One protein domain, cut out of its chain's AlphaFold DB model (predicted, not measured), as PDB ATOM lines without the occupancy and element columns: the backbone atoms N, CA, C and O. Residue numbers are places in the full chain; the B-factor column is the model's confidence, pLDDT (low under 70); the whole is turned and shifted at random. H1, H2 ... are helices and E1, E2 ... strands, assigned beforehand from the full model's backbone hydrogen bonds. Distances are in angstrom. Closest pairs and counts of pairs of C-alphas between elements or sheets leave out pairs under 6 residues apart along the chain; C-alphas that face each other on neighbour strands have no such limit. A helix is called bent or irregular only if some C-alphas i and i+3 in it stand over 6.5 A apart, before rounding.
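Overview. This is residues 138 to 307 of the 404 residues of an uncharacterized protein of viral metagenome (UniProt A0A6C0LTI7). A long rod: the 42-residue helix H4 runs along most of its length, with H1, H2 and H5 side by side with it in a four-cornered bundle, H1 at the corner opposite H4. H3 packs at a slant on the last part of H2 near one end, where residues 220 to 226 stick out, and the small hairpin of E1 and E2 lies at the other end, joining H4 to H5. The printed part has 170 residues, with five named helices and two strands in the order H1 H2 H3 H4 E1 E2 H5; the two-strand sheet, E1 - E2, is antiparallel and the class is mostly helix. It is loose, with a radius of gyration of the C-alphas of 21.0 A, and spans 73 by 32 by 22 A.

Arrangement. H1, residues 138 to 158, and H2, residues 163 to 188, form a helical hairpin at a shallow tilt of 29 degrees; the closest C-alphas, of Ser 141 and Val 176, are 5.0 A apart. H2 touches H3, residues 203 to 219, with residues 179 to 187 alone, at a steep tilt of 39 degrees; the closest C-alphas are those of Ala 186 and Ile 211, 5.4 A. H4, residues 224 to 265, touches H2 and runs the opposite way at 21 degrees, a shallow tilt, closest at the C-alphas of Lys 177 and Ile 245, 5.6 A. E1, residues 269 to 272, and E2, residues 277 to 280, form an antiparallel hairpin, with N 270 and O 279 within hydrogen-bond range at 2.8 A. H5, residues 284 to 307, touches H1, closest at the C-alphas of Glu 156 and Thr 291, 5.4 A. H4 touches H5 with residues 241 to 258 alone, closest at the C-alphas of Ile 244 and Leu 301, 6.8 A. H1 and H4 are apart, as are H2 and H5. Every O i to N i+4 pair is within hydrogen-bond range in H1 and H4; the counts are 21 of 22 in H2, 11 of 13 in H3 and 18 of 20 in H5.

Along the chain. H1 begins at C-alpha 138, (235.667, 242.313, 214.258), and is 29.9 A long; H2 measures 38.0 A. H3, 25.5 A, is irregular: C-alphas 204 and 207 are 7.6 A apart. H4 is 61.1 A long from C-alpha 224, (220.991, 255.054, 195.297). E1 measures 9.6 A and E2 10.4 A. H5, 34.0 A, has a kink of 28 degrees near residue 291 and ends at C-alpha 307, (228.433, 251.664, 220.330).

Size, cuts and confidence. The two C-alphas farthest apart, of Asn 222 and Asn 276, are 73.2 A apart. The printed part has no cut. The link from H2 to H3, residues 189 to 202, is long; the other links are tight. Mean pLDDT of the printed part is 88.6, and residues 190 to 205 are under 70.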
ATOM      1  N   PHE A 138     234.858 241.504 213.352       82.00
ATOM      2  CA  PHE A 138     235.667 242.313 214.258       82.00
ATOM      3  C   PHE A 138     236.080 241.504 215.521       82.00
ATOM      4  O   PHE A 138     236.431 242.068 216.553       82.00
ATOM      5  N   SER A 139     236.035 240.163 215.469       79.19
ATOM      6  CA  SER A 139     236.231 239.282 216.636       79.19
ATOM      7  C   SER A 139     237.591 239.401 217.322       79.19
ATOM      8  O   SER A 139     237.647 239.231 218.539       79.19
ATOM      9  N   GLN A 140     238.677 239.687 216.597       83.44
ATOM     10  CA  GLN A 140     239.999 239.814 217.213       83.44
ATOM     11  C   GLN A 140     240.075 241.065 218.091       83.44
ATOM     12  O   GLN A 140     240.361 240.936 219.283       83.44
ATOM     13  N   SER A 141     239.773 242.242 217.534       86.44
ATOM     14  CA  SER A 141     239.713 243.496 218.292       86.44
ATOM     15  C   SER A 141     238.672 243.428 219.399       86.44
ATOM     16  O   SER A 141     238.965 243.845 220.513       86.44
ATOM     17  N   ASN A 142     237.503 242.832 219.140       88.88
ATOM     18  CA  ASN A 142     236.476 242.645 220.162       88.88
ATOM     19  C   ASN A 142     237.024 241.833 221.332       88.88
ATOM     20  O   ASN A 142     237.035 242.327 222.451       88.88
ATOM     21  N   ARG A 143     237.551 240.627 221.088       90.50
ATOM     22  CA  ARG A 143     238.102 239.783 222.156       90.50
ATOM     23  C   ARG A 143     239.194 240.505 222.946       90.50
ATOM     24  O   ARG A 143     239.221 240.410 224.164       90.50
ATOM     25  N   ILE A 144     240.084 241.226 222.266       93.94
ATOM     26  CA  ILE A 144     241.155 241.987 222.923       93.94
ATOM     27  C   ILE A 144     240.588 243.129 223.768       93.94
ATOM     28  O   ILE A 144     241.054 243.334 224.884       93.94
ATOM     29  N   MET A 145     239.577 243.845 223.275       96.06
ATOM     30  CA  MET A 145     238.918 244.921 224.011       96.06
ATOM     31  C   MET A 145     238.193 244.385 225.255       96.06
ATOM     32  O   MET A 145     238.392 244.922 226.340       96.06
ATOM     33  N   PHE A 146     237.444 243.282 225.132       95.00
ATOM     34  CA  PHE A 146     236.816 242.597 226.271       95.00
ATOM     35  C   PHE A 146     237.856 242.137 227.301       95.00
ATOM     36  O   PHE A 146     237.744 242.477 228.473       95.00
ATOM     37  N   ASN A 147     238.924 241.460 226.866       96.00
ATOM     38  CA  ASN A 147     239.990 241.025 227.770       96.00
ATOM     39  C   ASN A 147     240.670 242.211 228.471       96.00
ATOM     40  O   ASN A 147     240.974 242.133 229.657       96.00
ATOM     41  N   THR A 148     240.908 243.310 227.747       96.75
ATOM     42  CA  THR A 148     241.481 244.542 228.311       96.75
ATOM     43  C   THR A 148     240.565 245.131 229.387       96.75
ATOM     44  O   THR A 148     241.037 245.480 230.470       96.75
ATOM     45  N   PHE A 149     239.259 245.199 229.111       97.38
ATOM     46  CA  PHE A 149     238.244 245.648 230.062       97.38
ATOM     47  C   PHE A 149     238.213 244.775 231.320       97.38
ATOM     48  O   PHE A 149     238.380 245.296 232.424       97.38
ATOM     49  N   ASP A 150     238.093 243.457 231.156       96.25
ATOM     50  CA  ASP A 150     238.034 242.503 232.268       96.25
ATOM     51  C   ASP A 150     239.312 242.542 233.110       96.25
ATOM     52  O   ASP A 150     239.259 242.520 234.339       96.25
ATOM     53  N   THR A 151     240.470 242.669 232.458       96.19
ATOM     54  CA  THR A 151     241.759 242.791 233.145       96.19
ATOM     55  C   THR A 151     241.775 244.023 234.040       96.19
ATOM     56  O   THR A 151     242.076 243.909 235.224       96.19
ATOM     57  N   ILE A 152     241.401 245.196 233.524       95.62
ATOM     58  CA  ILE A 152     241.385 246.430 234.322       95.62
ATOM     59  C   ILE A 152     240.328 246.370 235.431       95.62
ATOM     60  O   ILE A 152     240.594 246.818 236.546       95.62
ATOM     61  N   PHE A 153     239.164 245.778 235.168       94.94
ATOM     62  CA  PHE A 153     238.146 245.537 236.191       94.94
ATOM     63  C   PHE A 153     238.690 244.669 237.339       94.94
ATOM     64  O   PHE A 153     238.472 244.970 238.514       94.94
ATOM     65  N   LEU A 154     239.453 243.621 237.017       93.94
ATOM     66  CA  LEU A 154     240.118 242.777 238.009       93.94
ATOM     67  C   LEU A 154     241.231 243.517 238.762       93.94
ATOM     68  O   LEU A 154     241.362 243.306 239.966       93.94
ATOM     69  N   LEU A 155     242.004 244.391 238.103       92.12
ATOM     70  CA  LEU A 155     242.999 245.239 238.782       92.12
ATOM     71  C   LEU A 155     242.333 246.145 239.819       92.12
ATOM     72  O   LEU A 155     242.799 246.226 240.958       92.12
ATOM     73  N   GLU A 156     241.219 246.778 239.444       91.94
ATOM     74  CA  GLU A 156     240.446 247.647 240.328       91.94
ATOM     75  C   GLU A 156     239.850 246.863 241.504       91.94
ATOM     76  O   GLU A 156     239.984 247.291 242.646       91.94
ATOM     77  N   ASN A 157     239.265 245.685 241.280       91.31
ATOM     78  CA  ASN A 157     238.663 244.902 242.366       91.31
ATOM     79  C   ASN A 157     239.690 244.263 243.301       91.31
ATOM     80  O   ASN A 157     239.510 244.277 244.518       91.31
ATOM     81  N   ASN A 158     240.777 243.722 242.750       90.56
ATOM     82  CA  ASN A 158     241.801 243.034 243.537       90.56
ATOM     83  C   ASN A 158     242.848 243.989 244.111       90.56
ATOM     84  O   ASN A 158     243.708 243.555 244.877       90.56
ATOM     85  N   ARG A 159     242.807 245.275 243.731       86.12
ATOM     86  CA  ARG A 159     243.813 246.281 244.107       86.12
ATOM     87  C   ARG A 159     245.225 245.786 243.805       86.12
ATOM     88  O   ARG A 159     246.158 245.979 244.584       86.12
ATOM     89  N   TYR A 160     245.356 245.090 242.683       87.25
ATOM     90  CA  TYR A 160     246.605 244.519 242.215       87.25
ATOM     91  C   TYR A 160     247.044 245.294 240.989       87.25
ATOM     92  O   TYR A 160     246.229 245.597 240.126       87.25
ATOM     93  N   LEU A 161     248.327 245.630 240.925       86.56
ATOM     94  CA  LEU A 161     248.898 246.367 239.814       86.56
ATOM     95  C   LEU A 161     250.332 245.888 239.609       86.56
ATOM     96  O   LEU A 161     251.117 245.837 240.556       86.56
ATOM     97  N   SER A 162     250.655 245.502 238.378       89.56
ATOM     98  CA  SER A 162     251.990 245.046 237.997       89.56
ATOM     99  C   SER A 162     252.321 245.521 236.592       89.56
ATOM    100  O   SER A 162     251.427 245.667 235.756       89.56
ATOM    101  N   LYS A 163     253.613 245.737 236.343       90.69
ATOM    102  CA  LYS A 163     254.128 246.194 235.053       90.69
ATOM    103  C   LYS A 163     253.711 245.286 233.898       90.69
ATOM    104  O   LYS A 163     253.226 245.781 232.889       90.69
ATOM    105  N   ASP A 164     253.836 243.971 234.060       93.06
ATOM    106  CA  ASP A 164     253.530 243.021 232.984       93.06
ATOM    107  C   ASP A 164     252.070 243.119 232.523       93.06
ATOM    108  O   ASP A 164     251.791 243.040 231.325       93.06
ATOM    109  N   ILE A 165     251.144 243.363 233.458       94.19
ATOM    110  CA  ILE A 165     249.731 243.563 233.126       94.19
ATOM    111  C   ILE A 165     249.520 244.906 232.421       94.19
ATOM    112  O   ILE A 165     248.788 244.969 231.434       94.19
ATOM    113  N   VAL A 166     250.160 245.981 232.891       95.12
ATOM    114  CA  VAL A 166     250.076 247.297 232.235       95.12
ATOM    115  C   VAL A 166     250.613 247.223 230.800       95.12
ATOM    116  O   VAL A 166     249.957 247.699 229.874       95.12
ATOM    117  N   ASP A 167     251.743 246.546 230.589       96.00
ATOM    118  CA  ASP A 167     252.315 246.306 229.261       96.00
ATOM    119  C   ASP A 167     251.367 245.483 228.369       96.00
ATOM    120  O   ASP A 167     251.238 245.748 227.169       96.00
ATOM    121  N   GLU A 168     250.674 244.485 228.926       95.94
ATOM    122  CA  GLU A 168     249.669 243.706 228.198       95.94
ATOM    123  C   GLU A 168     248.474 244.556 227.756       95.94
ATOM    124  O   GLU A 168     248.080 244.483 226.589       95.94
ATOM    125  N   ILE A 169     247.957 245.409 228.643       97.44
ATOM    126  CA  ILE A 169     246.879 246.358 228.342       97.44
ATOM    127  C   ILE A 169     247.310 247.303 227.213       97.44
ATOM    128  O   ILE A 169     246.577 247.462 226.236       97.44
ATOM    129  N   ILE A 170     248.514 247.887 227.293       98.06
ATOM    130  CA  ILE A 170     249.047 248.781 226.250       98.06
ATOM    131  C   ILE A 170     249.112 248.059 224.895       98.06
ATOM    132  O   ILE A 170     248.675 248.604 223.874       98.06
ATOM    133  N   ARG A 171     249.614 246.815 224.864       97.06
ATOM    134  CA  ARG A 171     249.629 245.997 223.636       97.06
ATOM    135  C   ARG A 171     248.218 245.749 223.105       97.06
ATOM    136  O   ARG A 171     247.997 245.903 221.903       97.06
ATOM    137  N   GLY A 172     247.271 245.398 223.975       96.19
ATOM    138  CA  GLY A 172     245.876 245.168 223.604       96.19
ATOM    139  C   GLY A 172     245.237 246.402 222.965       96.19
ATOM    140  O   GLY A 172     244.726 246.332 221.844       96.19
ATOM    141  N   LEU A 173     245.363 247.558 223.617       98.00
ATOM    142  CA  LEU A 173     244.868 248.839 223.110       98.00
ATOM    143  C   LEU A 173     245.520 249.237 221.778       98.00
ATOM    144  O   LEU A 173     244.838 249.730 220.879       98.00
ATOM    145  N   THR A 174     246.816 248.962 221.603       97.25
ATOM    146  CA  THR A 174     247.537 249.222 220.344       97.25
ATOM    147  C   THR A 174     246.982 248.391 219.183       97.25
ATOM    148  O   THR A 174     246.831 248.899 218.066       97.25
ATOM    149  N   ILE A 175     246.635 247.126 219.437       93.75
ATOM    150  CA  ILE A 175     246.002 246.261 218.433       93.75
ATOM    151  C   ILE A 175     244.612 246.796 218.080       93.75
ATOM    152  O   ILE A 175     244.325 246.988 216.900       93.75
ATOM    153  N   VAL A 176     243.780 247.124 219.076       95.38
ATOM    154  CA  VAL A 176     242.439 247.677 218.819       95.38
ATOM    155  C   VAL A 176     242.521 248.980 218.021       95.38
ATOM    156  O   VAL A 176     241.814 249.141 217.029       95.38
ATOM    157  N   LYS A 177     243.435 249.887 218.386       96.69
ATOM    158  CA  LYS A 177     243.699 251.119 217.630       96.69
ATOM    159  C   LYS A 177     244.055 250.834 216.170       96.69
ATOM    160  O   LYS A 177     243.624 251.566 215.281       96.69
ATOM    161  N   THR A 178     244.854 249.801 215.918       93.56
ATOM    162  CA  THR A 178     245.279 249.416 214.566       93.56
ATOM    163  C   THR A 178     244.100 248.908 213.737       93.56
ATOM    164  O   THR A 178     243.919 249.353 212.604       93.56
ATOM    165  N   ASP A 179     243.249 248.062 214.316       91.38
ATOM    166  CA  ASP A 179     242.051 247.547 213.643       91.38
ATOM    167  C   ASP A 179     241.039 248.668 213.347       91.38
ATOM    168  O   ASP A 179     240.473 248.731 212.256       91.38
ATOM    169  N   LEU A 180     240.871 249.619 214.270       94.06
ATOM    170  CA  LEU A 180     240.039 250.806 214.062       94.06
ATOM    171  C   LEU A 180     240.555 251.697 212.921       94.06
ATOM    172  O   LEU A 180     239.767 252.159 212.091       94.06
ATOM    173  N   LYS A 181     241.876 251.908 212.829       94.31
ATOM    174  CA  LYS A 181     242.489 252.616 211.691       94.31
ATOM    175  C   LYS A 181     242.228 251.895 210.375       94.31
ATOM    176  O   LYS A 181     241.908 252.543 209.386       94.31
ATOM    177  N   LEU A 182     242.276 250.564 210.380       90.94
ATOM    178  CA  LEU A 182     242.014 249.774 209.186       90.94
ATOM    179  C   LEU A 182     240.583 249.959 208.657       90.94
ATOM    180  O   LEU A 182     240.380 249.931 207.446       90.94
ATOM    181  N   ILE A 183     239.594 250.195 209.528       91.62
ATOM    182  CA  ILE A 183     238.222 250.537 209.110       91.62
ATOM    183  C   ILE A 183     238.187 251.899 208.399       91.62
ATOM    184  O   ILE A 183     237.546 252.024 207.353       91.62
ATOM    185  N   ILE A 184     238.892 252.905 208.932       93.81
ATOM    186  CA  ILE A 184     239.023 254.224 208.288       93.81
ATOM    187  C   ILE A 184     239.697 254.075 206.922       93.81
ATOM    188  O   ILE A 184     239.157 254.536 205.917       93.81
ATOM    189  N   ASP A 185     240.827 253.376 206.855       90.81
ATOM    190  CA  ASP A 185     241.563 253.170 205.607       90.81
ATOM    191  C   ASP A 185     240.712 252.412 204.581       90.81
ATOM    192  O   ASP A 185     240.644 252.790 203.407       90.81
ATOM    193  N   ALA A 186     239.969 251.395 205.030       88.81
ATOM    194  CA  ALA A 186     239.045 250.640 204.196       88.81
ATOM    195  C   ALA A 186     237.936 251.511 203.594       88.81
ATOM    196  O   ALA A 186     237.393 251.120 202.569       88.81
ATOM    197  N   TYR A 187     237.594 252.671 204.161       90.06
ATOM    198  CA  TYR A 187     236.655 253.610 203.537       90.06
ATOM    199  C   TYR A 187     237.245 254.299 202.294       90.06
ATOM    200  O   TYR A 187     236.515 254.628 201.357       90.06
ATOM    201  N   HIS A 188     238.561 254.523 202.282       85.25
ATOM    202  CA  HIS A 188     239.258 255.313 201.265       85.25
ATOM    203  C   HIS A 188     239.818 254.486 200.099       85.25
ATOM    204  O   HIS A 188     240.132 255.046 199.049       85.25
ATOM    205  N   VAL A 189     239.916 253.162 200.239       81.06
ATOM    206  CA  VAL A 189     240.376 252.270 199.162       81.06
ATOM    207  C   VAL A 189     239.324 252.172 198.043       81.06
ATOM    208  O   VAL A 189     238.157 251.866 198.295       81.06
ATOM    209  N   SER A 190     239.734 252.399 196.789       57.81
ATOM    210  CA  SER A 190     238.875 252.225 195.610       57.81
ATOM    211  C   SER A 190     238.702 250.740 195.249       57.81
ATOM    212  O   SER A 190     239.627 249.934 195.311       57.81
ATOM    213  N   THR A 191     237.479 250.355 194.880       59.47
ATOM    214  CA  THR A 191     236.972 248.969 194.786       59.47
ATOM    215  C   THR A 191     237.580 248.056 193.710       59.47
ATOM    216  O   THR A 191     237.079 246.948 193.528       59.47
ATOM    217  N   SER A 192     238.591 248.462 192.942       46.78
ATOM    218  CA  SER A 192     238.795 247.859 191.615       46.78
ATOM    219  C   SER A 192     239.723 246.641 191.504       46.78
ATOM    220  O   SER A 192     239.761 246.090 190.408       46.78
ATOM    221  N   SER A 193     240.428 246.150 192.538       43.75
ATOM    222  CA  SER A 193     241.433 245.093 192.259       43.75
ATOM    223  C   SER A 193     241.628 243.908 193.212       43.75
ATOM    224  O   SER A 193     242.254 242.950 192.769       43.75
ATOM    225  N   GLN A 194     241.130 243.861 194.456       45.38
ATOM    226  CA  GLN A 194     241.637 242.819 195.384       45.38
ATOM    227  C   GLN A 194     240.655 242.201 196.379       45.38
ATOM    228  O   GLN A 194     241.072 241.757 197.447       45.38
ATOM    229  N   VAL A 195     239.368 242.080 196.049       48.03
ATOM    230  CA  VAL A 195     238.454 241.372 196.958       48.03
ATOM    231  C   VAL A 195     237.925 240.072 196.382       48.03
ATOM    232  O   VAL A 195     236.767 239.940 195.994       48.03
ATOM    233  N   GLN A 196     238.830 239.093 196.324       51.38
ATOM    234  CA  GLN A 196     238.466 237.701 196.098       51.38
ATOM    235  C   GLN A 196     237.590 237.198 197.250       51.38
ATOM    236  O   GLN A 196     237.812 237.503 198.421       51.38
ATOM    237  N   LYS A 197     236.582 236.400 196.896       51.84
ATOM    238  CA  LYS A 197     235.745 235.666 197.842       51.84
ATOM    239  C   LYS A 197     236.635 234.631 198.540       51.84
ATOM    240  O   LYS A 197     236.975 233.615 197.945       51.84
ATOM    241  N   LEU A 198     237.070 234.934 199.757       52.53
ATOM    242  CA  LEU A 198     237.926 234.047 200.541       52.53
ATOM    243  C   LEU A 198     237.104 232.820 200.987       52.53
ATOM    244  O   LEU A 198     235.975 232.962 201.462       52.53
ATOM    245  N   ASN A 199     237.648 231.620 200.758       46.41
ATOM    246  CA  ASN A 199     236.960 230.347 201.001       46.41
ATOM    247  C   ASN A 199     237.309 229.711 202.360       46.41
ATOM    248  O   ASN A 199     236.587 228.817 202.793       46.41
ATOM    249  N   GLU A 200     238.352 230.178 203.059       50.56
ATOM    250  CA  GLU A 200     238.781 229.629 204.354       50.56
ATOM    251  C   GLU A 200     239.214 230.727 205.343       50.56
ATOM    252  O   GLU A 200     239.601 231.833 204.954       50.56
ATOM    253  N   LEU A 201     239.082 230.434 206.641       48.59
ATOM    254  CA  LEU A 201     239.447 231.308 207.757       48.59
ATOM    255  C   LEU A 201     240.847 230.924 208.251       48.59
ATOM    256  O   LEU A 201     240.987 229.987 209.032       48.59
ATOM    257  N   THR A 202     241.876 231.661 207.834       52.62
ATOM    258  CA  THR A 202     243.159 231.695 208.553       52.62
ATOM    259  C   THR A 202     243.321 233.050 209.240       52.62
ATOM    260  O   THR A 202     242.818 234.066 208.757       52.62
ATOM    261  N   THR A 203     244.040 233.099 210.365       51.16
ATOM    262  CA  THR A 203     244.334 234.341 211.112       51.16
ATOM    263  C   THR A 203     245.041 235.401 210.258       51.16
ATOM    264  O   THR A 203     244.920 236.588 210.543       51.16
ATOM    265  N   ARG A 204     245.734 235.006 209.177       53.56
ATOM    266  CA  ARG A 204     246.394 235.927 208.233       53.56
ATOM    267  C   ARG A 204     245.435 236.669 207.292       53.56
ATOM    268  O   ARG A 204     245.851 237.655 206.692       53.56
ATOM    269  N   ASP A 205     244.174 236.250 207.175       68.69
ATOM    270  CA  ASP A 205     243.218 236.834 206.221       68.69
ATOM    271  C   ASP A 205     242.145 237.727 206.862       68.69
ATOM    272  O   ASP A 205     241.328 238.318 206.155       68.69
ATOM    273  N   TYR A 206     242.157 237.885 208.187       73.62
ATOM    274  CA  TYR A 206     241.143 238.639 208.929       73.62
ATOM    275  C   TYR A 206     240.996 240.097 208.455       73.62
ATOM    276  O   TYR A 206     239.891 240.537 208.133       73.62
ATOM    277  N   ASN A 207     242.112 240.811 208.283       78.69
ATOM    278  CA  ASN A 207     242.117 242.189 207.782       78.69
ATOM    279  C   ASN A 207     241.467 242.301 206.396       78.69
ATOM    280  O   ASN A 207     240.689 243.219 206.144       78.69
ATOM    281  N   LYS A 208     241.716 241.331 205.505       79.81
ATOM    282  CA  LYS A 208     241.097 241.300 204.173       79.81
ATOM    283  C   LYS A 208     239.587 241.086 204.259       79.81
ATOM    284  O   LYS A 208     238.850 241.717 203.506       79.81
ATOM    285  N   TYR A 209     239.114 240.229 205.168       77.88
ATOM    286  CA  TYR A 209     237.680 240.021 205.390       77.88
ATOM    287  C   TYR A 209     236.993 241.264 205.947       77.88
ATOM    288  O   TYR A 209     235.910 241.607 205.476       77.88
ATOM    289  N   MET A 210     237.612 241.945 206.910       82.81
ATOM    290  CA  MET A 210     237.082 243.192 207.455       82.81
ATOM    291  C   MET A 210     236.976 244.262 206.361       82.81
ATOM    292  O   MET A 210     235.897 244.822 206.163       82.81
ATOM    293  N   ILE A 211     238.045 244.469 205.577       85.06
ATOM    294  CA  ILE A 211     238.036 245.383 204.423       85.06
ATOM    295  C   ILE A 211     236.939 244.976 203.433       85.06
ATOM    296  O   ILE A 211     236.139 245.817 203.029       85.06
ATOM    297  N   TYR A 212     236.853 243.692 203.065       83.62
ATOM    298  CA  TYR A 212     235.821 243.186 202.157       83.62
ATOM    299  C   TYR A 212     234.417 243.491 202.653       83.62
ATOM    300  O   TYR A 212     233.577 243.979 201.898       83.62
ATOM    301  N   PHE A 213     234.151 243.164 203.913       85.12
ATOM    302  CA  PHE A 213     232.849 243.342 204.520       85.12
ATOM    303  C   PHE A 213     232.459 244.820 204.526       85.12
ATOM    304  O   PHE A 213     231.358 245.172 204.097       85.12
ATOM    305  N   PHE A 214     233.381 245.688 204.934       88.88
ATOM    306  CA  PHE A 214     233.154 247.124 204.991       88.88
ATOM    307  C   PHE A 214     232.930 247.721 203.593       88.88
ATOM    308  O   PHE A 214     231.951 248.424 203.349       88.88
ATOM    309  N   GLN A 215     233.742 247.323 202.614       87.69
ATOM    310  CA  GLN A 215     233.566 247.678 201.203       87.69
ATOM    311  C   GLN A 215     232.224 247.188 200.644       87.69
ATOM    312  O   GLN A 215     231.532 247.907 199.915       87.69
ATOM    313  N   LYS A 216     231.796 245.982 201.031       87.06
ATOM    314  CA  LYS A 216     230.485 245.433 200.676       87.06
ATOM    315  C   LYS A 216     229.342 246.266 201.257       87.06
ATOM    316  O   LYS A 216     228.335 246.474 200.574       87.06
ATOM    317  N   LEU A 217     229.500 246.726 202.498       89.88
ATOM    318  CA  LEU A 217     228.558 247.606 203.180       89.88
ATOM    319  C   LEU A 217     228.475 248.980 202.500       89.88
ATOM    320  O   LEU A 217     227.394 249.544 202.467       89.88
ATOM    321  N   ILE A 218     229.549 249.502 201.902       90.62
ATOM    322  CA  ILE A 218     229.567 250.856 201.313       90.62
ATOM    323  C   ILE A 218     229.149 250.886 199.837       90.62
ATOM    324  O   ILE A 218     228.491 251.837 199.408       90.62
ATOM    325  N   ASN A 219     229.502 249.866 199.050       89.12
ATOM    326  CA  ASN A 219     229.498 249.999 197.586       89.12
ATOM    327  C   ASN A 219     228.412 249.215 196.844       89.12
ATOM    328  O   ASN A 219     228.113 249.539 195.700       89.12
ATOM    329  N   PHE A 220     227.772 248.225 197.469       89.56
ATOM    330  CA  PHE A 220     226.860 247.322 196.756       89.56
ATOM    331  C   PHE A 220     225.401 247.577 197.130       89.56
ATOM    332  O   PHE A 220     224.910 247.006 198.113       89.56
ATOM    333  N   TYR A 221     224.728 248.390 196.312       94.00
ATOM    334  CA  TYR A 221     223.338 248.817 196.480       94.00
ATOM    335  C   TYR A 221     222.581 248.780 195.156       94.00
ATOM    336  O   TYR A 221     223.127 249.138 194.116       94.00
ATOM    337  N   ASN A 222     221.311 248.403 195.225       92.62
ATOM    338  CA  ASN A 222     220.359 248.538 194.129       92.62
ATOM    339  C   ASN A 222     219.708 249.930 194.126       92.62
ATOM    340  O   ASN A 222     219.360 250.445 193.066       92.62
ATOM    341  N   HIS A 223     219.551 250.550 195.301       93.44
ATOM    342  CA  HIS A 223     218.880 251.841 195.455       93.44
ATOM    343  C   HIS A 223     219.859 252.933 195.909       93.44
ATOM    344  O   HIS A 223     220.426 252.881 197.005       93.44
ATOM    345  N   LYS A 224     220.034 253.959 195.067       93.00
ATOM    346  CA  LYS A 224     220.991 255.054 195.297       93.00
ATOM    347  C   LYS A 224     220.693 255.851 196.573       93.00
ATOM    348  O   LYS A 224     221.610 256.113 197.343       93.00
ATOM    349  N   ASN A 225     219.421 256.154 196.838       93.81
ATOM    350  CA  ASN A 225     218.993 256.883 198.038       93.81
ATOM    351  C   ASN A 225     219.365 256.149 199.341       93.81
ATOM    352  O   ASN A 225     219.751 256.786 200.317       93.81
ATOM    353  N   ILE A 226     219.286 254.815 199.362       95.44
ATOM    354  CA  ILE A 226     219.701 254.006 200.518       95.44
ATOM    355  C   ILE A 226     221.219 254.067 200.663       95.44
ATOM    356  O   ILE A 226     221.720 254.313 201.756       95.44
ATOM    357  N   SER A 227     221.954 253.901 199.558       95.12
ATOM    358  CA  SER A 227     223.418 253.999 199.562       95.12
ATOM    359  C   SER A 227     223.900 255.333 200.138       95.12
ATOM    360  O   SER A 227     224.787 255.353 200.986       95.12
ATOM    361  N   GLU A 228     223.296 256.446 199.725       94.62
ATOM    362  CA  GLU A 228     223.651 257.789 200.198       94.62
ATOM    363  C   GLU A 228     223.379 257.974 201.697       94.62
ATOM    364  O   GLU A 228     224.245 258.477 202.419       94.62
ATOM    365  N   ARG A 229     222.218 257.514 202.186       95.12
ATOM    366  CA  ARG A 229     221.858 257.585 203.610       95.12
ATOM    367  C   ARG A 229     222.773 256.712 204.472       95.12
ATOM    368  O   ARG A 229     223.291 257.196 205.475       95.12
ATOM    369  N   ILE A 230     223.061 255.475 204.056       95.06
ATOM    370  CA  ILE A 230     224.005 254.604 204.773       95.06
ATOM    371  C   ILE A 230     225.417 255.206 204.766       95.06
ATOM    372  O   ILE A 230     226.051 255.269 205.814       95.06
ATOM    373  N   LYS A 231     225.906 255.729 203.631       94.81
ATOM    374  CA  LYS A 231     227.224 256.389 203.559       94.81
ATOM    375  C   LYS A 231     227.332 257.589 204.497       94.81
ATOM    376  O   LYS A 231     228.392 257.805 205.078       94.81
ATOM    377  N   LYS A 232     226.254 258.359 204.672       95.25
ATOM    378  CA  LYS A 232     226.210 259.457 205.648       95.25
ATOM    379  C   LYS A 232     226.402 258.944 207.079       95.25
ATOM    380  O   LYS A 232     227.209 259.514 207.803       95.25
ATOM    381  N   GLN A 233     225.719 257.864 207.458       95.62
ATOM    382  CA  GLN A 233     225.882 257.250 208.780       95.62
ATOM    383  C   GLN A 233     227.283 256.654 208.968       95.62
ATOM    384  O   GLN A 233     227.888 256.829 210.018       95.62
ATOM    385  N   ILE A 234     227.851 256.037 207.927       95.81
ATOM    386  CA  ILE A 234     229.231 255.535 207.966       95.81
ATOM    387  C   ILE A 234     230.217 256.665 208.260       95.81
ATOM    388  O   ILE A 234     231.080 256.482 209.104       95.81
ATOM    389  N   LYS A 235     230.075 257.845 207.642       96.06
ATOM    390  CA  LYS A 235     230.949 258.991 207.951       96.06
ATOM    391  C   LYS A 235     230.893 259.390 209.429       96.06
ATOM    392  O   LYS A 235     231.940 259.614 210.020       96.06
ATOM    393  N   ILE A 236     229.700 259.410 210.027       95.81
ATOM    394  CA  ILE A 236     229.532 259.693 211.462       95.81
ATOM    395  C   ILE A 236     230.262 258.637 212.303       95.81
ATOM    396  O   ILE A 236     231.003 258.987 213.216       95.81
ATOM    397  N   ILE A 237     230.116 257.356 211.954       96.56
ATOM    398  CA  ILE A 237     230.831 256.261 212.624       96.56
ATOM    399  C   ILE A 237     232.352 256.423 212.478       96.56
ATOM    400  O   ILE A 237     233.078 256.200 213.439       96.56
ATOM    401  N   LEU A 238     232.860 256.839 211.313       97.06
ATOM    402  CA  LEU A 238     234.295 257.083 211.119       97.06
ATOM    403  C   LEU A 238     234.810 258.233 211.997       97.06
ATOM    404  O   LEU A 238     235.899 258.123 212.560       97.06
ATOM    405  N   ASP A 239     234.023 259.298 212.163       97.75
ATOM    406  CA  ASP A 239     234.356 260.398 213.074       97.75
ATOM    407  C   ASP A 239     234.380 259.928 214.541       97.75
ATOM    408  O   ASP A 239     235.238 260.351 215.319       97.75
ATOM    409  N   GLU A 240     233.465 259.036 214.933       97.75
ATOM    410  CA  GLU A 240     233.453 258.397 216.257       97.75
ATOM    411  C   GLU A 240     234.671 257.487 216.457       97.75
ATOM    412  O   GLU A 240     235.363 257.604 217.468       97.75
ATOM    413  N   ILE A 241     235.014 256.663 215.463       97.88
ATOM    414  CA  ILE A 241     236.224 255.831 215.475       97.88
ATOM    415  C   ILE A 241     237.479 256.698 215.639       97.88
ATOM    416  O   ILE A 241     238.354 256.377 216.444       97.88
ATOM    417  N   ALA A 242     237.570 257.826 214.931       98.25
ATOM    418  CA  ALA A 242     238.698 258.744 215.057       98.25
ATOM    419  C   ALA A 242     238.813 259.352 216.467       98.25
ATOM    420  O   ALA A 242     239.927 259.596 216.938       98.25
ATOM    421  N   LYS A 243     237.691 259.583 217.164       98.25
ATOM    422  CA  LYS A 243     237.694 260.008 218.574       98.25
ATOM    423  C   LYS A 243     238.173 258.887 219.491       98.25
ATOM    424  O   LYS A 243     239.054 259.139 220.303       98.25
ATOM    425  N   ILE A 244     237.674 257.665 219.307       98.31
ATOM    426  CA  ILE A 244     238.093 256.484 220.081       98.31
ATOM    427  C   ILE A 244     239.600 256.254 219.944       98.31
ATOM    428  O   ILE A 244     240.279 256.020 220.934       98.31
ATOM    429  N   ILE A 245     240.160 256.393 218.737       98.50
ATOM    430  CA  ILE A 245     241.609 256.289 218.512       98.50
ATOM    431  C   ILE A 245     242.387 257.307 219.362       98.50
ATOM    432  O   ILE A 245     243.415 256.956 219.935       98.50
ATOM    433  N   LYS A 246     241.900 258.549 219.470       98.38
ATOM    434  CA  LYS A 246     242.523 259.576 220.323       98.38
ATOM    435  C   LYS A 246     242.370 259.255 221.810       98.38
ATOM    436  O   LYS A 246     243.303 259.485 222.570       98.38
ATOM    437  N   GLU A 247     241.218 258.729 222.224       98.19
ATOM    438  CA  GLU A 247     240.994 258.284 223.606       98.19
ATOM    439  C   GLU A 247     241.921 257.119 223.979       98.19
ATOM    440  O   GLU A 247     242.467 257.116 225.078       98.19
ATOM    441  N   ILE A 248     242.172 256.186 223.052       98.56
ATOM    442  CA  ILE A 248     243.170 255.123 223.229       98.56
ATOM    443  C   ILE A 248     244.567 255.712 223.433       98.56
ATOM    444  O   ILE A 248     245.275 255.255 224.321       98.56
ATOM    445  N   ASP A 249     244.961 256.716 222.647       98.44
ATOM    446  CA  ASP A 249     246.287 257.334 222.773       98.44
ATOM    447  C   ASP A 249     246.484 257.994 224.135       98.44
ATOM    448  O   ASP A 249     247.448 257.692 224.832       98.44
ATOM    449  N   ILE A 250     245.502 258.786 224.568       97.94
ATOM    450  CA  ILE A 250     245.495 259.387 225.907       97.94
ATOM    451  C   ILE A 250     245.561 258.302 226.989       97.94
ATOM    452  O   ILE A 250     246.250 258.460 227.999       97.94
ATOM    453  N   PHE A 251     244.845 257.191 226.797       98.31
ATOM    454  CA  PHE A 251     244.823 256.123 227.783       98.31
ATOM    455  C   PHE A 251     246.144 255.342 227.838       98.31
ATOM    456  O   PHE A 251     246.610 254.999 228.923       98.31
ATOM    457  N   ILE A 252     246.785 255.108 226.692       98.44
ATOM    458  CA  ILE A 252     248.125 254.518 226.622       98.44
ATOM    459  C   ILE A 252     249.141 255.416 227.333       98.44
ATOM    460  O   ILE A 252     249.917 254.902 228.133       98.44
ATOM    461  N   ASP A 253     249.101 256.734 227.128       98.00
ATOM    462  CA  ASP A 253     250.002 257.665 227.821       98.00
ATOM    463  C   ASP A 253     249.809 257.610 229.346       98.00
ATOM    464  O   ASP A 253     250.776 257.591 230.111       98.00
ATOM    465  N   LEU A 254     248.558 257.513 229.816       97.12
ATOM    466  CA  LEU A 254     248.258 257.303 231.235       97.12
ATOM    467  C   LEU A 254     248.851 255.984 231.756       97.12
ATOM    468  O   LEU A 254     249.435 255.963 232.838       97.12
ATOM    469  N   LEU A 255     248.719 254.896 230.997       97.00
ATOM    470  CA  LEU A 255     249.268 253.589 231.360       97.00
ATOM    471  C   LEU A 255     250.799 253.602 231.401       97.00
ATOM    472  O   LEU A 255     251.369 253.031 232.325       97.00
ATOM    473  N   ILE A 256     251.459 254.284 230.461       97.06
ATOM    474  CA  ILE A 256     252.919 254.463 230.457       97.06
ATOM    475  C   ILE A 256     253.364 255.191 231.727       97.06
ATOM    476  O   ILE A 256     254.237 254.693 232.431       97.06
ATOM    477  N   ASN A 257     252.699 256.291 232.088       95.56
ATOM    478  CA  ASN A 257     253.010 257.021 233.321       95.56
ATOM    479  C   ASN A 257     252.843 256.146 234.574       95.56
ATOM    480  O   ASN A 257     253.670 256.194 235.482       95.56
ATOM    481  N   VAL A 258     251.786 255.326 234.629       93.94
ATOM    482  CA  VAL A 258     251.590 254.355 235.719       93.94
ATOM    483  C   VAL A 258     252.702 253.302 235.727       93.94
ATOM    484  O   VAL A 258     253.170 252.917 236.796       93.94
ATOM    485  N   ASN A 259     253.145 252.847 234.557       93.12
ATOM    486  CA  ASN A 259     254.213 251.862 234.427       93.12
ATOM    487  C   ASN A 259     255.569 252.397 234.904       93.12
ATOM    488  O   ASN A 259     256.284 251.712 235.636       93.12
ATOM    489  N   ASP A 260     255.903 253.630 234.528       93.06
ATOM    490  CA  ASP A 260     257.132 254.302 234.950       93.06
ATOM    491  C   ASP A 260     257.138 254.534 236.465       93.06
ATOM    492  O   ASP A 260     258.145 254.310 237.138       93.06
ATOM    493  N   ASP A 261     255.990 254.916 237.028       89.94
ATOM    494  CA  ASP A 261     255.812 255.077 238.469       89.94
ATOM    495  C   ASP A 261     255.976 253.731 239.206       89.94
ATOM    496  O   ASP A 261     256.721 253.641 240.186       89.94
ATOM    497  N   LEU A 262     255.396 252.644 238.676       88.50
ATOM    498  CA  LEU A 262     255.609 251.286 239.192       88.50
ATOM    499  C   LEU A 262     257.088 250.903 239.170       88.50
ATOM    500  O   LEU A 262     257.591 250.430 240.182       88.50
ATOM    501  N   LEU A 263     257.804 251.127 238.066       86.38
ATOM    502  CA  LEU A 263     259.241 250.844 237.968       86.38
ATOM    503  C   LEU A 263     260.056 251.629 238.999       86.38
ATOM    504  O   LEU A 263     260.994 251.100 239.600       86.38
ATOM    505  N   ASN A 264     259.676 252.882 239.232       87.12
ATOM    506  CA  ASN A 264     260.356 253.748 240.178       87.12
ATOM    507  C   ASN A 264     260.100 253.375 241.637       87.12
ATOM    508  O   ASN A 264     260.911 253.761 242.474       87.12
ATOM    509  N   ASN A 265     259.053 252.613 241.943       85.44
ATOM    510  CA  ASN A 265     258.649 252.295 243.313       85.44
ATOM    511  C   ASN A 265     258.665 250.789 243.628       85.44
ATOM    512  O   ASN A 265     258.587 250.392 244.791       85.44
ATOM    513  N   TYR A 266     258.818 249.931 242.618       81.88
ATOM    514  CA  TYR A 266     258.811 248.479 242.774       81.88
ATOM    515  C   TYR A 266     259.933 248.003 243.706       81.88
ATOM    516  O   TYR A 266     261.105 248.317 243.498       81.88
ATOM    517  N   ASN A 267     259.566 247.236 244.738       84.75
ATOM    518  CA  ASN A 267     260.472 246.730 245.778       84.75
ATOM    519  C   ASN A 267     261.319 247.809 246.477       84.75
ATOM    520  O   ASN A 267     262.332 247.487 247.102       84.75
ATOM    521  N   LYS A 268     260.914 249.082 246.415       90.94
ATOM    522  CA  LYS A 268     261.554 250.155 247.178       90.94
ATOM    523  C   LYS A 268     260.836 250.357 248.498       90.94
ATOM    524  O   LYS A 268     259.614 250.286 248.545       90.94
ATOM    525  N   LEU A 269     261.603 250.609 249.555       93.62
ATOM    526  CA  LEU A 269     261.057 251.012 250.844       93.62
ATOM    527  C   LEU A 269     260.612 252.476 250.744       93.62
ATOM    528  O   LEU A 269     261.446 253.358 250.539       93.62
ATOM    529  N   ILE A 270     259.313 252.717 250.860       92.56
ATOM    530  CA  ILE A 270     258.672 254.021 250.698       92.56
ATOM    531  C   ILE A 270     257.967 254.366 252.003       92.56
ATOM    532  O   ILE A 270     257.440 253.494 252.692       92.56
ATOM    533  N   TYR A 271     258.014 255.642 252.373       92.50
ATOM    534  CA  TYR A 271     257.252 256.160 253.498       92.50
ATOM    535  C   TYR A 271     255.847 256.543 253.034       92.50
ATOM    536  O   TYR A 271     255.705 257.369 252.135       92.50
ATOM    537  N   HIS A 272     254.823 255.976 253.664       90.56
ATOM    538  CA  HIS A 272     253.425 256.250 253.351       90.56
ATOM    539  C   HIS A 272     252.833 257.185 254.401       90.56
ATOM    540  O   HIS A 272     252.534 256.777 255.527       90.56
ATOM    541  N   GLU A 273     252.641 258.453 254.029       87.88
ATOM    542  CA  GLU A 273     252.219 259.512 254.956       87.88
ATOM    543  C   GLU A 273     250.909 259.183 255.681       87.88
ATOM    544  O   GLU A 273     250.806 259.353 256.894       87.88
ATOM    545  N   HIS A 274     249.925 258.635 254.967       86.88
ATOM    546  CA  HIS A 274     248.606 258.341 255.530       86.88
ATOM    547  C   HIS A 274     248.603 257.164 256.526       86.88
ATOM    548  O   HIS A 274     247.642 257.007 257.278       86.88
ATOM    549  N   ARG A 275     249.663 256.341 256.553       87.38
ATOM    550  CA  ARG A 275     249.874 255.273 257.551       87.38
ATOM    551  C   ARG A 275     250.966 255.599 258.561       87.38
ATOM    552  O   ARG A 275     251.106 254.854 259.529       87.38
ATOM    553  N   ASN A 276     251.721 256.678 258.346       91.88
ATOM    554  CA  ASN A 276     252.887 257.043 259.148       91.88
ATOM    555  C   ASN A 276     253.860 255.854 259.323       91.88
ATOM    556  O   ASN A 276     254.318 255.558 260.427       91.88
ATOM    557  N   ASN A 277     254.117 255.105 258.244       94.31
ATOM    558  CA  ASN A 277     255.005 253.942 258.266       94.31
ATOM    559  C   ASN A 277     255.776 253.768 256.952       94.31
ATOM    560  O   ASN A 277     255.476 254.405 255.945       94.31
ATOM    561  N   TYR A 278     256.784 252.896 256.977       92.75
ATOM    562  CA  TYR A 278     257.505 252.473 255.781       92.75
ATOM    563  C   TYR A 278     256.992 251.112 255.312       92.75
ATOM    564  O   TYR A 278     256.818 250.205 256.129       92.75
ATOM    565  N   ASN A 279     256.791 250.949 254.008       92.06
ATOM    566  CA  ASN A 279     256.468 249.665 253.394       92.06
ATOM    567  C   ASN A 279     257.149 249.538 252.023       92.06
ATOM    568  O   ASN A 279     257.684 250.507 251.492       92.06
ATOM    569  N   TYR A 280     257.196 248.326 251.474       90.56
ATOM    570  CA  TYR A 280     257.758 248.093 250.147       90.56
ATOM    571  C   TYR A 280     256.710 248.299 249.051       90.56
ATOM    572  O   TYR A 280     255.668 247.639 249.048       90.56
ATOM    573  N   GLY A 281     257.034 249.149 248.075       89.75
ATOM    574  CA  GLY A 281     256.146 249.500 246.970       89.75
ATOM    575  C   GLY A 281     254.915 250.275 247.430       89.75
ATOM    576  O   GLY A 281     254.921 250.877 248.494       89.75
ATOM    577  N   TYR A 282     253.859 250.258 246.617       88.50
ATOM    578  CA  TYR A 282     252.617 250.951 246.954       88.50
ATOM    579  C   TYR A 282     251.809 250.220 248.015       88.50
ATOM    580  O   TYR A 282     251.648 248.989 247.963       88.50
ATOM    581  N   ASP A 283     251.175 250.986 248.890       88.81
ATOM    582  CA  ASP A 283     250.107 250.449 249.715       88.81
ATOM    583  C   ASP A 283     248.741 250.474 249.013       88.81
ATOM    584  O   ASP A 283     248.615 250.701 247.810       88.81
ATOM    585  N   ILE A 284     247.695 250.115 249.759       87.25
ATOM    586  CA  ILE A 284     246.362 249.926 249.194       87.25
ATOM    587  C   ILE A 284     245.747 251.230 248.672       87.25
ATOM    588  O   ILE A 284     245.043 251.187 247.666       87.25
ATOM    589  N   PHE A 285     245.997 252.369 249.326       88.44
ATOM    590  CA  PHE A 285     245.359 253.634 248.966       88.44
ATOM    591  C   PHE A 285     245.992 254.200 247.702       88.44
ATOM    592  O   PHE A 285     245.281 254.554 246.766       88.44
ATOM    593  N   GLU A 286     247.318 254.158 247.617       89.38
ATOM    594  CA  GLU A 286     248.049 254.561 246.416       89.38
ATOM    595  C   GLU A 286     247.673 253.675 245.222       89.38
ATOM    596  O   GLU A 286     247.418 254.175 244.127       89.38
ATOM    597  N   LYS A 287     247.536 252.354 245.427       89.12
ATOM    598  CA  LYS A 287     247.040 251.453 244.375       89.12
ATOM    599  C   LYS A 287     245.648 251.856 243.901       89.12
ATOM    600  O   LYS A 287     245.439 251.916 242.695       89.12
ATOM    601  N   MET A 288     244.725 252.174 244.810       89.62
ATOM    602  CA  MET A 288     243.384 252.654 244.449       89.62
ATOM    603  C   MET A 288     243.426 253.959 243.650       89.62
ATOM    604  O   MET A 288     242.697 254.101 242.666       89.62
ATOM    605  N   GLU A 289     244.274 254.908 244.044       91.25
ATOM    606  CA  GLU A 289     244.442 256.177 243.331       91.25
ATOM    607  C   GLU A 289     244.966 255.977 241.907       91.25
ATOM    608  O   GLU A 289     244.568 256.712 241.002       91.25
ATOM    609  N   LYS A 290     245.802 254.955 241.682       91.25
ATOM    610  CA  LYS A 290     246.293 254.601 240.344       91.25
ATOM    611  C   LYS A 290     245.298 253.778 239.531       91.25
ATOM    612  O   LYS A 290     245.161 254.041 238.342       91.25
ATOM    613  N   THR A 291     244.600 252.802 240.118       92.62
ATOM    614  CA  THR A 291     243.705 251.900 239.364       92.62
ATOM    615  C   THR A 291     242.369 252.544 239.008       92.62
ATOM    616  O   THR A 291     241.850 252.298 237.918       92.62
ATOM    617  N   LYS A 292     241.836 253.434 239.855       94.31
ATOM    618  CA  LYS A 292     240.528 254.066 239.630       94.31
ATOM    619  C   LYS A 292     240.461 254.877 238.324       94.31
ATOM    620  O   LYS A 292     239.494 254.699 237.579       94.31
ATOM    621  N   PRO A 293     241.442 255.735 237.979       95.31
ATOM    622  CA  PRO A 293     241.469 256.396 236.676       95.31
ATOM    623  C   PRO A 293     241.524 255.410 235.506       95.31
ATOM    624  O   PRO A 293     240.865 255.654 234.497       95.31
ATOM    625  N   LEU A 294     242.260 254.297 235.633       96.38
ATOM    626  CA  LEU A 294     242.316 253.274 234.581       96.38
ATOM    627  C   LEU A 294     240.938 252.645 234.367       96.38
ATOM    628  O   LEU A 294     240.489 252.537 233.229       96.38
ATOM    629  N   PHE A 295     240.248 252.306 235.458       96.81
ATOM    630  CA  PHE A 295     238.896 251.759 235.419       96.81
ATOM    631  C   PHE A 295     237.897 252.713 234.751       96.81
ATOM    632  O   PHE A 295     237.182 252.327 233.830       96.81
ATOM    633  N   LEU A 296     237.876 253.986 235.152       96.81
ATOM    634  CA  LEU A 296     236.959 254.966 234.562       96.81
ATOM    635  C   LEU A 296     237.226 255.194 233.066       96.81
ATOM    636  O   LEU A 296     236.281 255.322 232.287       96.81
ATOM    637  N   ASN A 297     238.499 255.224 232.654       97.25
ATOM    638  CA  ASN A 297     238.860 255.384 231.246       97.25
ATOM    639  C   ASN A 297     238.484 254.155 230.415       97.25
ATOM    640  O   ASN A 297     237.909 254.326 229.340       97.25
ATOM    641  N   ILE A 298     238.747 252.934 230.903       97.50
ATOM    642  CA  ILE A 298     238.394 251.734 230.138       97.50
ATOM    643  C   ILE A 298     236.883 251.555 230.019       97.50
ATOM    644  O   ILE A 298     236.438 251.158 228.953       97.50
ATOM    645  N   VAL A 299     236.090 251.893 231.046       97.44
ATOM    646  CA  VAL A 299     234.618 251.825 230.969       97.44
ATOM    647  C   VAL A 299     234.107 252.737 229.862       97.44
ATOM    648  O   VAL A 299     233.429 252.280 228.948       97.44
ATOM    649  N   LYS A 300     234.515 254.012 229.882       97.25
ATOM    650  CA  LYS A 300     234.115 254.976 228.853       97.25
ATOM    651  C   LYS A 300     234.565 254.538 227.453       97.25
ATOM    652  O   LYS A 300     233.793 254.621 226.499       97.25
ATOM    653  N   LEU A 301     235.815 254.095 227.325       97.75
ATOM    654  CA  LEU A 301     236.377 253.646 226.052       97.75
ATOM    655  C   LEU A 301     235.635 252.416 225.512       97.75
ATOM    656  O   LEU A 301     235.336 252.352 224.320       97.75
ATOM    657  N   PHE A 302     235.343 251.456 226.388       97.12
ATOM    658  CA  PHE A 302     234.626 250.233 226.060       97.12
ATOM    659  C   PHE A 302     233.201 250.534 225.588       97.12
ATOM    660  O   PHE A 302     232.803 250.037 224.536       97.12
ATOM    661  N   ASP A 303     232.470 251.406 226.286       95.94
ATOM    662  CA  ASP A 303     231.118 251.819 225.892       95.94
ATOM    663  C   ASP A 303     231.111 252.463 224.496       95.94
ATOM    664  O   ASP A 303     230.345 252.049 223.620       95.94
ATOM    665  N   ASN A 304     232.026 253.407 224.241       96.25
ATOM    666  CA  ASN A 304     232.176 254.048 222.929       96.25
ATOM    667  C   ASN A 304     232.523 253.029 221.827       96.25
ATOM    668  O   ASN A 304     231.986 253.080 220.717       96.25
ATOM    669  N   TYR A 305     233.423 252.087 222.125       96.38
ATOM    670  CA  TYR A 305     233.814 251.020 221.205       96.38
ATOM    671  C   TYR A 305     232.633 250.100 220.860       96.38
ATOM    672  O   TYR A 305     232.398 249.792 219.685       96.38
ATOM    673  N   MET A 306     231.859 249.693 221.867       94.31
ATOM    674  CA  MET A 306     230.679 248.851 221.687       94.31
ATOM    675  C   MET A 306     229.591 249.563 220.882       94.31
ATOM    676  O   MET A 306     228.982 248.939 220.008       94.31
ATOM    677  N   GLU A 307     229.393 250.867 221.096       94.38
ATOM    678  CA  GLU A 307     228.433 251.664 220.330       94.38
ATOM    679  C   GLU A 307     228.776 251.698 218.828       94.38
ATOM    680  O   GLU A 307     227.888 251.536 217.986       94.38
TER     681      GLU A 307